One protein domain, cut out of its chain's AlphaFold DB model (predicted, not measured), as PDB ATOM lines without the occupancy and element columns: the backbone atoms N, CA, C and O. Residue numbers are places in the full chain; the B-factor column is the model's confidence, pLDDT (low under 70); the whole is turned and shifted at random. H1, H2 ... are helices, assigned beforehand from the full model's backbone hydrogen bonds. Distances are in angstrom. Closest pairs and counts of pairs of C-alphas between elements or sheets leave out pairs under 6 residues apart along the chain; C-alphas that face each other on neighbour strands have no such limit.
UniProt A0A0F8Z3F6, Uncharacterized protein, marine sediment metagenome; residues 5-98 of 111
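Overview. This is residues 5 to 98 of the 111 residues of an uncharacterized protein of marine sediment metagenome (UniProt A0A0F8Z3F6). An up-and-down bundle of three splayed helices, H1, H2 and H3, makes one part of the domain; H4 crosses H2 near the beginning of H2, H5 packs on the later part of H3, and H6 crosses H4. Beyond H6 a thin tail folds back on itself, and its residues 91 to 96 stick out from the body. The printed part has 94 residues with six named helices, H1 to H6 in chain order, and no named strand; the class is all helix. The whole is compact, with a radius of gyration of the C-alphas of 13.0 A, yet its outline is elongated, 44 by 25 by 20 A, with the first residue of H1 and the tail at the two far ends.

Along the chain. H1, residues 5 to 18, is the longest helix, 20.5 A from its first C-alpha at (-55.217, 301.825, -6.999) to its last. H2, residues 22 to 34, measures 18.3 A, and H3, residues 36 to 47, 18.6 A. H4, residues 53 to 62, begins with C-alpha 53 at (-28.133, 296.384, -8.244). H5 holds residues 67 to 75. H6, residues 79 to 89, measures 15.1 A and ends with C-alpha 89 at (-22.353, 294.667, -4.449).

Arrangement. In the bundle each helix runs against the one before it. H1 and H2 form a hairpin and touch through residues 14 to 18 and 24 to 29, with the closest C-alphas, of Ala 18 and Ala 25, 5.1 A apart; the tilt of 34.5 degrees is only just shallow. H2 and H3, also a hairpin, touch at a steep tilt of 42 degrees, with the closest C-alphas, of Leu 32 and Asn 38, 5.7 A apart. H2 touches H4 with residues 23 to 27 alone; the C-alphas of Ala 24 and Trp 56 come closest, at 5.1 A. H3 touches H5 with residues 41 to 45 alone, the closest C-alphas being those of His 41 and Ile 74, 6.6 A apart. H4 and H5 only just touch, with 3 pairs of C-alphas within 8 A, the closest being Tyr 59 and Phe 70 at 5.6 A. H4 and H6 touch with 15 such pairs, opposite ways at a steep tilt of 57 degrees; the C-alphas of Gln 54 and Ile 85 are closest, at 5.7 A. H6 is apart from H1, H2 and H3. In H1, H2, H5 and H6 every O i to N i+4 pair is within hydrogen-bond range; in H3 6 of 8 are, and in H4 5 of 6.

Size, cuts and confidence. The C-alphas farthest apart, those of Ile 5 and Glu 94, are 44.4 A apart. The printed part has no cut, and the five links between helices are tight. Residues 92 to 93 pair antiparallel with 96 to 97, and residues 91 to 96 stand free. The mean pLDDT of the printed part is 89.7; residues 5 to 8 and 91 to 98 are under 70.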
ATOM      1  N   ILE A   5     -56.041 301.358  -8.139       53.44
ATOM      2  CA  ILE A   5     -55.217 301.825  -6.999       53.44
ATOM      3  C   ILE A   5     -53.995 300.920  -6.757       53.44
ATOM      4  O   ILE A   5     -52.935 301.401  -6.373       53.44
ATOM      5  N   ILE A   6     -54.126 299.613  -7.006       56.09
ATOM      6  CA  ILE A   6     -53.062 298.633  -6.730       56.09
ATOM      7  C   ILE A   6     -51.933 298.720  -7.772       56.09
ATOM      8  O   ILE A   6     -50.766 298.501  -7.444       56.09
ATOM      9  N   ILE A   7     -52.264 299.049  -9.026       55.72
ATOM     10  CA  ILE A   7     -51.285 299.123 -10.121       55.72
ATOM     11  C   ILE A   7     -50.358 300.326  -9.921       55.72
ATOM     12  O   ILE A   7     -49.145 300.176 -10.063       55.72
ATOM     13  N   ASP A   8     -50.917 301.469  -9.515       64.50
ATOM     14  CA  ASP A   8     -50.139 302.676  -9.221       64.50
ATOM     15  C   ASP A   8     -49.161 302.424  -8.058       64.50
ATOM     16  O   ASP A   8     -47.966 302.685  -8.192       64.50
ATOM     17  N   SER A   9     -49.614 301.776  -6.972       78.00
ATOM     18  CA  SER A   9     -48.742 301.451  -5.830       78.00
ATOM     19  C   SER A   9     -47.640 300.433  -6.154       78.00
ATOM     20  O   SER A   9     -46.527 300.537  -5.642       78.00
ATOM     21  N   GLY A  10     -47.925 299.444  -7.009       80.56
ATOM     22  CA  GLY A  10     -46.938 298.429  -7.396       80.56
ATOM     23  C   GLY A  10     -45.824 299.007  -8.267       80.56
ATOM     24  O   GLY A  10     -44.655 298.659  -8.097       80.56
ATOM     25  N   LEU A  11     -46.167 299.926  -9.173       86.31
ATOM     26  CA  LEU A  11     -45.189 300.609 -10.016       86.31
ATOM     27  C   LEU A  11     -44.301 301.561  -9.204       86.31
ATOM     28  O   LEU A  11     -43.085 301.548  -9.384       86.31
ATOM     29  N   GLU A  12     -44.883 302.345  -8.294       87.88
ATOM     30  CA  GLU A  12     -44.125 303.223  -7.392       87.88
ATOM     31  C   GLU A  12     -43.132 302.428  -6.537       87.88
ATOM     32  O   GLU A  12     -41.968 302.820  -6.410       87.88
ATOM     33  N   MET A  13     -43.554 301.267  -6.026       89.62
ATOM     34  CA  MET A  13     -42.677 300.371  -5.282       89.62
ATOM     35  C   MET A  13     -41.506 299.878  -6.140       89.62
ATOM     36  O   MET A  13     -40.363 299.954  -5.694       89.62
ATOM     37  N   ILE A  14     -41.760 299.423  -7.373       93.56
ATOM     38  CA  ILE A  14     -40.696 298.990  -8.294       93.56
ATOM     39  C   ILE A  14     -39.702 300.121  -8.543       93.56
ATOM     40  O   ILE A  14     -38.497 299.894  -8.475       93.56
ATOM     41  N   VAL A  15     -40.183 301.334  -8.822       92.69
ATOM     42  CA  VAL A  15     -39.315 302.489  -9.091       92.69
ATOM     43  C   VAL A  15     -38.450 302.809  -7.872       92.69
ATOM     44  O   VAL A  15     -37.244 303.007  -8.022       92.69
ATOM     45  N   SER A  16     -39.035 302.802  -6.671       91.75
ATOM     46  CA  SER A  16     -38.291 303.056  -5.437       91.75
ATOM     47  C   SER A  16     -37.270 301.957  -5.133       91.75
ATOM     48  O   SER A  16     -36.143 302.270  -4.765       91.75
ATOM     49  N   MET A  17     -37.646 300.684  -5.283       93.56
ATOM     50  CA  MET A  17     -36.785 299.526  -5.001       93.56
ATOM     51  C   MET A  17     -35.683 299.341  -6.044       93.56
ATOM     52  O   MET A  17     -34.643 298.758  -5.749       93.56
ATOM     53  N   ALA A  18     -35.895 299.813  -7.273       94.38
ATOM     54  CA  ALA A  18     -34.922 299.685  -8.346       94.38
ATOM     55  C   ALA A  18     -33.743 300.656  -8.205       94.38
ATOM     56  O   ALA A  18     -32.709 300.407  -8.812       94.38
ATOM     57  N   GLU A  19     -33.883 301.756  -7.457       92.19
ATOM     58  CA  GLU A  19     -32.812 302.742  -7.216       92.19
ATOM     59  C   GLU A  19     -32.090 303.190  -8.506       92.19
ATOM     60  O   GLU A  19     -30.869 303.314  -8.571       92.19
ATOM     61  N   GLY A  20     -32.859 303.389  -9.583       89.44
ATOM     62  CA  GLY A  20     -32.330 303.776 -10.896       89.44
ATOM     63  C   GLY A  20     -31.686 302.644 -11.706       89.44
ATOM     64  O   GLY A  20     -31.247 302.888 -12.828       89.44
ATOM     65  N   ASN A  21     -31.654 301.406 -11.199       93.69
ATOM     66  CA  ASN A  21     -31.169 300.235 -11.924       93.69
ATOM     67  C   ASN A  21     -32.275 299.653 -12.840       93.69
ATOM     68  O   ASN A  21     -33.240 299.057 -12.348       93.69
ATOM     69  N   PRO A  22     -32.148 299.758 -14.178       94.06
ATOM     70  CA  PRO A  22     -33.178 299.275 -15.101       94.06
ATOM     71  C   PRO A  22     -33.314 297.744 -15.114       94.06
ATOM     72  O   PRO A  22     -34.399 297.230 -15.396       94.06
ATOM     73  N   GLY A  23     -32.247 297.007 -14.787       94.94
ATOM     74  CA  GLY A  23     -32.278 295.549 -14.656       94.94
ATOM     75  C   GLY A  23     -33.148 295.117 -13.478       94.94
ATOM     76  O   GLY A  23     -34.047 294.298 -13.644       94.94
ATOM     77  N   ALA A  24     -32.968 295.750 -12.318       96.75
ATOM     78  CA  ALA A  24     -33.784 295.509 -11.128       96.75
ATOM     79  C   ALA A  24     -35.272 295.803 -11.373       96.75
ATOM     80  O   ALA A  24     -36.130 294.974 -11.062       96.75
ATOM     81  N   ALA A  25     -35.580 296.948 -11.996       96.69
ATOM     82  CA  ALA A  25     -36.950 297.299 -12.369       96.69
ATOM     83  C   ALA A  25     -37.575 296.259 -13.313       96.69
ATOM     84  O   ALA A  25     -38.741 295.895 -13.164       96.69
ATOM     85  N   THR A  26     -36.786 295.751 -14.266       96.94
ATOM     86  CA  THR A  26     -37.226 294.716 -15.207       96.94
ATOM     87  C   THR A  26     -37.537 293.404 -14.493       96.94
ATOM     88  O   THR A  26     -38.612 292.851 -14.719       96.94
ATOM     89  N   VAL A  27     -36.656 292.936 -13.603       98.06
ATOM     90  CA  VAL A  27     -36.847 291.695 -12.830       98.06
ATOM     91  C   VAL A  27     -38.110 291.783 -11.972       98.06
ATOM     92  O   VAL A  27     -38.988 290.931 -12.081       98.06
ATOM     93  N   MET A  28     -38.273 292.851 -11.190       97.56
ATOM     94  CA  MET A  28     -39.474 293.029 -10.364       97.56
ATOM     95  C   MET A  28     -40.747 293.183 -11.210       97.56
ATOM     96  O   MET A  28     -41.799 292.641 -10.875       97.56
ATOM     97  N   GLY A  29     -40.661 293.865 -12.356       95.75
ATOM     98  CA  GLY A  29     -41.767 293.954 -13.306       95.75
ATOM     99  C   GLY A  29     -42.152 292.597 -13.904       95.75
ATOM    100  O   GLY A  29     -43.333 292.341 -14.133       95.75
ATOM    101  N   GLN A  30     -41.184 291.708 -14.143       96.44
ATOM    102  CA  GLN A  30     -41.440 290.329 -14.565       96.44
ATOM    103  C   GLN A  30     -42.096 289.511 -13.446       96.44
ATOM    104  O   GLN A  30     -43.062 288.807 -13.731       96.44
ATOM    105  N   MET A  31     -41.657 289.667 -12.191       96.75
ATOM    106  CA  MET A  31     -42.298 289.030 -11.032       96.75
ATOM    107  C   MET A  31     -43.789 289.386 -10.958       96.75
ATOM    108  O   MET A  31     -44.621 288.485 -10.898       96.75
ATOM    109  N   LEU A  32     -44.144 290.674 -11.051       93.62
ATOM    110  CA  LEU A  32     -45.548 291.111 -10.999       93.62
ATOM    111  C   LEU A  32     -46.380 290.684 -12.216       93.62
ATOM    112  O   LEU A  32     -47.599 290.546 -12.113       93.62
ATOM    113  N   LYS A  33     -45.746 290.514 -13.381       93.44
ATOM    114  CA  LYS A  33     -46.410 289.978 -14.580       93.44
ATOM    115  C   LYS A  33     -46.698 288.484 -14.458       93.44
ATOM    116  O   LYS A  33     -47.695 288.041 -15.021       93.44
ATOM    117  N   LEU A  34     -45.826 287.736 -13.780       94.56
ATOM    118  CA  LEU A  34     -45.995 286.304 -13.543       94.56
ATOM    119  C   LEU A  34     -47.148 286.047 -12.566       94.56
ATOM    120  O   LEU A  34     -48.028 285.244 -12.858       94.56
ATOM    121  N   ASP A  35     -47.158 286.768 -11.447       92.31
ATOM    122  CA  ASP A  35     -48.237 286.761 -10.461       92.31
ATOM    123  C   ASP A  35     -48.229 288.089  -9.693       92.31
ATOM    124  O   ASP A  35     -47.174 288.564  -9.263       92.31
ATOM    125  N   ARG A  36     -49.402 288.698  -9.490       88.06
ATOM    126  CA  ARG A  36     -49.510 289.948  -8.724       88.06
ATOM    127  C   ARG A  36     -49.150 289.752  -7.254       88.06
ATOM    128  O   ARG A  36     -48.639 290.693  -6.648       88.06
ATOM    129  N   ASP A  37     -49.343 288.553  -6.705       90.88
ATOM    130  CA  ASP A  37     -49.009 288.247  -5.311       90.88
ATOM    131  C   ASP A  37     -47.490 288.228  -5.064       90.88
ATOM    132  O   ASP A  37     -47.036 288.397  -3.928       90.88
ATOM    133  N   ASN A  38     -46.678 288.182  -6.131       94.12
ATOM    134  CA  ASN A  38     -45.226 288.344  -6.035       94.12
ATOM    135  C   ASN A  38     -44.801 289.730  -5.521       94.12
ATOM    136  O   ASN A  38     -43.634 289.914  -5.169       94.12
ATOM    137  N   ILE A  39     -45.722 290.696  -5.403       92.69
ATOM    138  CA  ILE A  39     -45.473 291.953  -4.685       92.69
ATOM    139  C   ILE A  39     -44.997 291.703  -3.244       92.69
ATOM    140  O   ILE A  39     -44.126 292.416  -2.753       92.69
ATOM    141  N   LEU A  40     -45.478 290.640  -2.589       92.75
ATOM    142  CA  LEU A  40     -45.041 290.258  -1.241       92.75
ATOM    143  C   LEU A  40     -43.574 289.799  -1.219       92.75
ATOM    144  O   LEU A  40     -42.864 290.018  -0.235       92.75
ATOM    145  N   HIS A  41     -43.088 289.206  -2.310       96.00
ATOM    146  CA  HIS A  41     -41.680 288.835  -2.458       96.00
ATOM    147  C   HIS A  41     -40.798 290.059  -2.711       96.00
ATOM    148  O   HIS A  41     -39.694 290.124  -2.183       96.00
ATOM    149  N   ILE A  42     -41.303 291.074  -3.416       95.00
ATOM    150  CA  ILE A  42     -40.604 292.360  -3.553       95.00
ATOM    151  C   ILE A  42     -40.498 293.068  -2.193       95.00
ATOM    152  O   ILE A  42     -39.450 293.613  -1.864       95.00
ATOM    153  N   ILE A  43     -41.538 293.000  -1.356       93.12
ATOM    154  CA  ILE A  43     -41.474 293.499   0.031       93.12
ATOM    155  C   ILE A  43     -40.463 292.688   0.854       93.12
ATOM    156  O   ILE A  43     -39.728 293.244   1.662       93.12
ATOM    157  N   SER A  44     -40.382 291.375   0.628       94.56
ATOM    158  CA  SER A  44     -39.406 290.519   1.315       94.56
ATOM    159  C   SER A  44     -37.963 290.869   0.938       94.56
ATOM    160  O   SER A  44     -37.098 290.869   1.809       94.56
ATOM    161  N   LEU A  45     -37.702 291.218  -0.328       95.44
ATOM    162  CA  LEU A  45     -36.404 291.750  -0.757       95.44
ATOM    163  C   LEU A  45     -36.040 293.018   0.020       95.44
ATOM    164  O   LEU A  45     -34.900 293.160   0.455       95.44
ATOM    165  N   ASP A  46     -37.014 293.899   0.248       92.62
ATOM    166  CA  ASP A  46     -36.799 295.109   1.037       92.62
ATOM    167  C   ASP A  46     -36.419 294.807   2.492       92.62
ATOM    168  O   ASP A  46     -35.442 295.336   3.020       92.62
ATOM    169  N   ASP A  47     -37.130 293.871   3.118       92.88
ATOM    170  CA  ASP A  47     -36.834 293.399   4.475       92.88
ATOM    171  C   ASP A  47     -35.476 292.674   4.579       92.88
ATOM    172  O   ASP A  47     -34.870 292.604   5.647       92.88
ATOM    173  N   MET A  48     -34.966 292.139   3.468       94.56
ATOM    174  CA  MET A  48     -33.610 291.589   3.354       94.56
ATOM    175  C   MET A  48     -32.562 292.656   3.016       94.56
ATOM    176  O   MET A  48     -31.379 292.331   2.896       94.56
ATOM    177  N   ASN A  49     -32.975 293.917   2.865       92.75
ATOM    178  CA  ASN A  49     -32.153 295.024   2.400       92.75
ATOM    179  C   ASN A  49     -31.450 294.696   1.065       92.75
ATOM    180  O   ASN A  49     -30.241 294.840   0.894       92.75
ATOM    181  N   ILE A  50     -32.244 294.180   0.125       94.88
ATOM    182  CA  ILE A  50     -31.849 293.876  -1.247       94.88
ATOM    183  C   ILE A  50     -32.596 294.841  -2.165       94.88
ATOM    184  O   ILE A  50     -33.793 294.691  -2.416       94.88
ATOM    185  N   ARG A  51     -31.874 295.839  -2.679       95.00
ATOM    186  CA  ARG A  51     -32.405 296.878  -3.572       95.00
ATOM    187  C   ARG A  51     -31.481 297.117  -4.763       95.00
ATOM    188  O   ARG A  51     -30.327 296.686  -4.789       95.00
ATOM    189  N   GLY A  52     -32.015 297.763  -5.794       94.44
ATOM    190  CA  GLY A  52     -31.278 298.176  -6.982       94.44
ATOM    191  C   GLY A  52     -30.394 297.077  -7.567       94.44
ATOM    192  O   GLY A  52     -30.867 295.997  -7.920       94.44
ATOM    193  N   GLN A  53     -29.089 297.338  -7.671       95.31
ATOM    194  CA  GLN A  53     -28.133 296.384  -8.244       95.31
ATOM    195  C   GLN A  53     -28.125 295.021  -7.534       95.31
ATOM    196  O   GLN A  53     -27.887 294.011  -8.194       95.31
ATOM    197  N   GLN A  54     -28.429 294.961  -6.237       96.50
ATOM    198  CA  GLN A  54     -28.457 293.705  -5.486       96.50
ATOM    199  C   GLN A  54     -29.560 292.763  -5.987       96.50
ATOM    200  O   GLN A  54     -29.340 291.556  -6.061       96.50
ATOM    201  N   VAL A  55     -30.714 293.305  -6.406       97.62
ATOM    202  CA  VAL A  55     -31.794 292.525  -7.040       97.62
ATOM    203  C   VAL A  55     -31.291 291.888  -8.332       97.62
ATOM    204  O   VAL A  55     -31.506 290.701  -8.566       97.62
ATOM    205  N   TRP A  56     -30.592 292.669  -9.161       96.81
ATOM    206  CA  TRP A  56     -30.043 292.180 -10.424       96.81
ATOM    207  C   TRP A  56     -29.006 291.076 -10.211       96.81
ATOM    208  O   TRP A  56     -29.074 290.058 -10.889       96.81
ATOM    209  N   VAL A  57     -28.093 291.244  -9.251       96.62
ATOM    210  CA  VAL A  57     -27.071 290.236  -8.928       96.62
ATOM    211  C   VAL A  57     -27.689 288.961  -8.357       96.62
ATOM    212  O   VAL A  57     -27.312 287.866  -8.766       96.62
ATOM    213  N   GLY A  58     -28.670 289.070  -7.457       97.69
ATOM    214  CA  GLY A  58     -29.389 287.897  -6.951       97.69
ATOM    215  C   GLY A  58     -30.067 287.115  -8.081       97.69
ATOM    216  O   GLY A  58     -29.898 285.905  -8.200       97.69
ATOM    217  N   TYR A  59     -30.770 287.812  -8.972       98.56
ATOM    218  CA  TYR A  59     -31.441 287.181 -10.106       98.56
ATOM    219  C   TYR A  59     -30.467 286.580 -11.131       98.56
ATOM    220  O   TYR A  59     -30.630 285.437 -11.555       98.56
ATOM    221  N   LYS A  60     -29.462 287.349 -11.554       97.44
ATOM    222  CA  LYS A  60     -28.569 286.968 -12.647       97.44
ATOM    223  C   LYS A  60     -27.461 286.028 -12.192       97.44
ATOM    224  O   LYS A  60     -27.294 284.962 -12.773       97.44
ATOM    225  N   ASP A  61     -26.685 286.443 -11.202       96.44
ATOM    226  CA  ASP A  61     -25.440 285.771 -10.835       96.44
ATOM    227  C   ASP A  61     -25.690 284.572  -9.913       96.44
ATOM    228  O   ASP A  61     -25.017 283.555 -10.054       96.44
ATOM    229  N   HIS A  62     -26.673 284.656  -9.004       98.12
ATOM    230  CA  HIS A  62     -27.034 283.528  -8.131       98.12
ATOM    231  C   HIS A  62     -28.075 282.602  -8.769       98.12
ATOM    232  O   HIS A  62     -27.913 281.385  -8.774       98.12
ATOM    233  N   CYS A  63     -29.143 283.167  -9.335       98.38
ATOM    234  CA  CYS A  63     -30.248 282.378  -9.884       98.38
ATOM    235  C   CYS A  63     -30.148 282.098 -11.389       98.38
ATOM    236  O   CYS A  63     -31.072 281.498 -11.938       98.38
ATOM    237  N   GLU A  64     -29.051 282.476 -12.051       97.94
ATOM    238  CA  GLU A  64     -28.793 282.203 -13.477       97.94
ATOM    239  C   GLU A  64     -29.896 282.741 -14.404       97.94
ATOM    240  O   GLU A  64     -30.266 282.107 -15.391       97.94
ATOM    241  N   GLU A  65     -30.467 283.896 -14.055       97.88
ATOM    242  CA  GLU A  65     -31.596 284.508 -14.766       97.88
ATOM    243  C   GLU A  65     -32.854 283.611 -14.798       97.88
ATOM    244  O   GLU A  65     -33.682 283.686 -15.709       97.88
ATOM    245  N   ASN A  66     -33.029 282.753 -13.788       98.31
ATOM    246  CA  ASN A  66     -34.216 281.925 -13.621       98.31
ATOM    247  C   ASN A  66     -35.165 282.531 -12.575       98.31
ATOM    248  O   ASN A  66     -34.859 282.577 -11.383       98.31
ATOM    249  N   MET A  67     -36.342 282.971 -13.031       98.12
ATOM    250  CA  MET A  67     -37.326 283.650 -12.183       98.12
ATOM    251  C   MET A  67     -37.880 282.754 -11.069       98.12
ATOM    252  O   MET A  67     -38.033 283.217  -9.942       98.12
ATOM    253  N   ASP A  68     -38.134 281.475 -11.354       97.94
ATOM    254  CA  ASP A  68     -38.654 280.538 -10.355       97.94
ATOM    255  C   ASP A  68     -37.614 280.296  -9.254       97.94
ATOM    256  O   ASP A  68     -37.931 280.402  -8.072       97.94
ATOM    257  N   LYS A  69     -36.344 280.071  -9.629       98.44
ATOM    258  CA  LYS A  69     -35.236 279.960  -8.663       98.44
ATOM    259  C   LYS A  69     -35.109 281.224  -7.815       98.44
ATOM    260  O   LYS A  69     -34.899 281.121  -6.612       98.44
ATOM    261  N   PHE A  70     -35.248 282.400  -8.427       98.62
ATOM    262  CA  PHE A  70     -35.136 283.669  -7.715       98.62
ATOM    263  C   PHE A  70     -36.262 283.863  -6.699       98.62
ATOM    264  O   PHE A  70     -35.998 284.195  -5.544       98.62
ATOM    265  N   ILE A  71     -37.507 283.579  -7.081       98.31
ATOM    266  CA  ILE A  71     -38.651 283.631  -6.165       98.31
ATOM    267  C   ILE A  71     -38.471 282.640  -5.006       98.31
ATOM    268  O   ILE A  71     -38.695 283.006  -3.851       98.31
ATOM    269  N   GLU A  72     -38.032 281.410  -5.282       98.25
ATOM    270  CA  GLU A  72     -37.778 280.417  -4.233       98.25
ATOM    271  C   GLU A  72     -36.625 280.829  -3.305       98.25
ATOM    272  O   GLU A  72     -36.751 280.697  -2.087       98.25
ATOM    273  N   ALA A  73     -35.551 281.421  -3.834       98.31
ATOM    274  CA  ALA A  73     -34.450 281.949  -3.028       98.31
ATOM    275  C   ALA A  73     -34.906 283.089  -2.097       98.31
ATOM    276  O   ALA A  73     -34.511 283.133  -0.931       98.31
ATOM    277  N   ILE A  74     -35.792 283.975  -2.569       97.75
ATOM    278  CA  ILE A  74     -36.395 285.032  -1.740       97.75
ATOM    279  C   ILE A  74     -37.246 284.422  -0.624       97.75
ATOM    280  O   ILE A  74     -37.087 284.787   0.541       97.75
ATOM    281  N   LYS A  75     -38.129 283.470  -0.954       96.19
ATOM    282  CA  LYS A  75     -38.989 282.788   0.029       96.19
ATOM    283  C   LYS A  75     -38.176 282.071   1.101       96.19
ATOM    284  O   LYS A  75     -38.512 282.147   2.279       96.19
ATOM    285  N   ALA A  76     -37.108 281.395   0.689       97.00
ATOM    286  CA  ALA A  76     -36.201 280.685   1.579       97.00
ATOM    287  C   ALA A  76     -35.264 281.622   2.362       97.00
ATOM    288  O   ALA A  76     -34.567 281.157   3.263       97.00
ATOM    289  N   ARG A  77     -35.241 282.922   2.026       96.38
ATOM    290  CA  ARG A  77     -34.272 283.910   2.527       96.38
ATOM    291  C   ARG A  77     -32.837 283.386   2.398       96.38
ATOM    292  O   ARG A  77     -32.048 283.450   3.341       96.38
ATOM    293  N   ASP A  78     -32.550 282.838   1.219       97.56
ATOM    294  CA  ASP A  78     -31.383 282.012   0.919       97.56
ATOM    295  C   ASP A  78     -30.055 282.691   1.325       97.56
ATOM    296  O   ASP A  78     -29.691 283.734   0.762       97.56
ATOM    297  N   PRO A  79     -29.308 282.115   2.289       96.50
ATOM    298  CA  PRO A  79     -28.008 282.632   2.699       96.50
ATOM    299  C   PRO A  79     -26.980 282.689   1.571       96.50
ATOM    300  O   PRO A  79     -26.168 283.613   1.545       96.50
ATOM    301  N   GLU A  80     -27.020 281.754   0.621       97.62
ATOM    302  CA  GLU A  80     -26.068 281.733  -0.492       97.62
ATOM    303  C   GLU A  80     -26.325 282.891  -1.459       97.62
ATOM    304  O   GLU A  80     -25.381 283.549  -1.905       97.62
ATOM    305  N   MET A  81     -27.599 283.221  -1.703       97.69
ATOM    306  CA  MET A  81     -27.981 284.410  -2.466       97.69
ATOM    307  C   MET A  81     -27.469 285.682  -1.784       97.69
ATOM    308  O   MET A  81     -26.856 286.538  -2.426       97.69
ATOM    309  N   VAL A  82     -27.686 285.802  -0.471       95.88
ATOM    310  CA  VAL A  82     -27.239 286.954   0.326       95.88
ATOM    311  C   VAL A  82     -25.717 287.099   0.292       95.88
ATOM    312  O   VAL A  82     -25.201 288.208   0.125       95.88
ATOM    313  N   ASP A  83     -24.977 286.000   0.407       95.38
ATOM    314  CA  ASP A  83     -23.519 286.011   0.326       95.38
ATOM    315  C   ASP A  83     -23.020 286.392  -1.068       95.38
ATOM    316  O   ASP A  83     -22.080 287.185  -1.184       95.38
ATOM    317  N   THR A  84     -23.646 285.876  -2.127       96.12
ATOM    318  CA  THR A  84     -23.330 286.245  -3.514       96.12
ATOM    319  C   THR A  84     -23.552 287.737  -3.743       96.12
ATOM    320  O   THR A  84     -22.664 288.417  -4.259       96.12
ATOM    321  N   ILE A  85     -24.681 288.282  -3.289       95.00
ATOM    322  CA  ILE A  85     -24.974 289.718  -3.364       95.00
ATOM    323  C   ILE A  85     -23.911 290.526  -2.618       95.00
ATOM    324  O   ILE A  85     -23.318 291.448  -3.175       95.00
ATOM    325  N   ASN A  86     -23.620 290.167  -1.368       93.19
ATOM    326  CA  ASN A  86     -22.678 290.916  -0.540       93.19
ATOM    327  C   ASN A  86     -21.248 290.900  -1.104       93.19
ATOM    328  O   ASN A  86     -20.541 291.900  -1.008       93.19
ATOM    329  N   LYS A  87     -20.824 289.800  -1.735       92.12
ATOM    330  CA  LYS A  87     -19.514 289.708  -2.401       92.12
ATOM    331  C   LYS A  87     -19.405 290.616  -3.628       92.12
ATOM    332  O   LYS A  87     -18.320 291.120  -3.899       92.12
ATOM    333  N   ASN A  88     -20.502 290.814  -4.357       90.56
ATOM    334  CA  ASN A  88     -20.496 291.504  -5.650       90.56
ATOM    335  C   ASN A  88     -20.983 292.961  -5.589       90.56
ATOM    336  O   ASN A  88     -20.706 293.730  -6.507       90.56
ATOM    337  N   CYS A  89     -21.713 293.350  -4.540       86.56
ATOM    338  CA  CYS A  89     -22.353 294.667  -4.449       86.56
ATOM    339  C   CYS A  89     -21.820 295.561  -3.326       86.56
ATOM    340  O   CYS A  89     -22.098 296.757  -3.342       86.56
ATOM    341  N   ILE A  90     -21.073 295.034  -2.349       74.62
ATOM    342  CA  ILE A  90     -20.504 295.880  -1.293       74.62
ATOM    343  C   ILE A  90     -19.305 296.634  -1.867       74.62
ATOM    344  O   ILE A  90     -18.186 296.123  -1.923       74.62
ATOM    345  N   TYR A  91     -19.533 297.887  -2.247       64.50
ATOM    346  CA  TYR A  91     -18.453 298.830  -2.497       64.50
ATOM    347  C   TYR A  91     -17.926 299.329  -1.152       64.50
ATOM    348  O   TYR A  91     -18.650 299.984  -0.398       64.50
ATOM    349  N   GLN A  92     -16.678 298.991  -0.830       56.88
ATOM    350  CA  GLN A  92     -15.976 299.556   0.321       56.88
ATOM    351  C   GLN A  92     -15.209 300.801  -0.121       56.88
ATOM    352  O   GLN A  92     -14.411 300.744  -1.055       56.88
ATOM    353  N   SER A  93     -15.440 301.916   0.567       55.44
ATOM    354  CA  SER A  93     -14.549 303.074   0.549       55.44
ATOM    355  C   SER A  93     -13.805 303.184   1.874       55.44
ATOM    356  O   SER A  93     -14.196 302.572   2.868       55.44
ATOM    357  N   GLU A  94     -12.771 304.023   1.910       52.88
ATOM    358  CA  GLU A  94     -12.070 304.390   3.147       52.88
ATOM    359  C   GLU A  94     -12.994 305.016   4.219       52.88
ATOM    360  O   GLU A  94     -12.641 305.021   5.395       52.88
ATOM    361  N   TYR A  95     -14.197 305.474   3.837       56.56
ATOM    362  CA  TYR A  95     -15.208 306.070   4.723       56.56
ATOM    363  C   TYR A  95     -16.396 305.142   5.039       56.56
ATOM    364  O   TYR A  95     -17.354 305.579   5.675       56.56
ATOM    365  N   GLY A  96     -16.358 303.873   4.616       54.19
ATOM    366  CA  GLY A  96     -17.435 302.899   4.833       54.19
ATOM    367  C   GLY A  96     -18.093 302.402   3.543       54.19
ATOM    368  O   GLY A  96     -17.636 302.704   2.434       54.19
ATOM    369  N   SER A  97     -19.140 301.584   3.687       58.28
ATOM    370  CA  SER A  97     -19.871 301.024   2.547       58.28
ATOM    371  C   SER A  97     -20.946 301.980   2.038       58.28
ATOM    372  O   SER A  97     -21.696 302.546   2.827       58.28
ATOM    373  N   PHE A  98     -21.040 302.136   0.715       65.19
ATOM    374  CA  PHE A  98     -22.097 302.929   0.075       65.19
ATOM    375  C   PHE A  98     -23.411 302.166  -0.109       65.19
ATOM    376  O   PHE A  98     -24.408 302.757  -0.515       65.19
TER     377      PHE A  98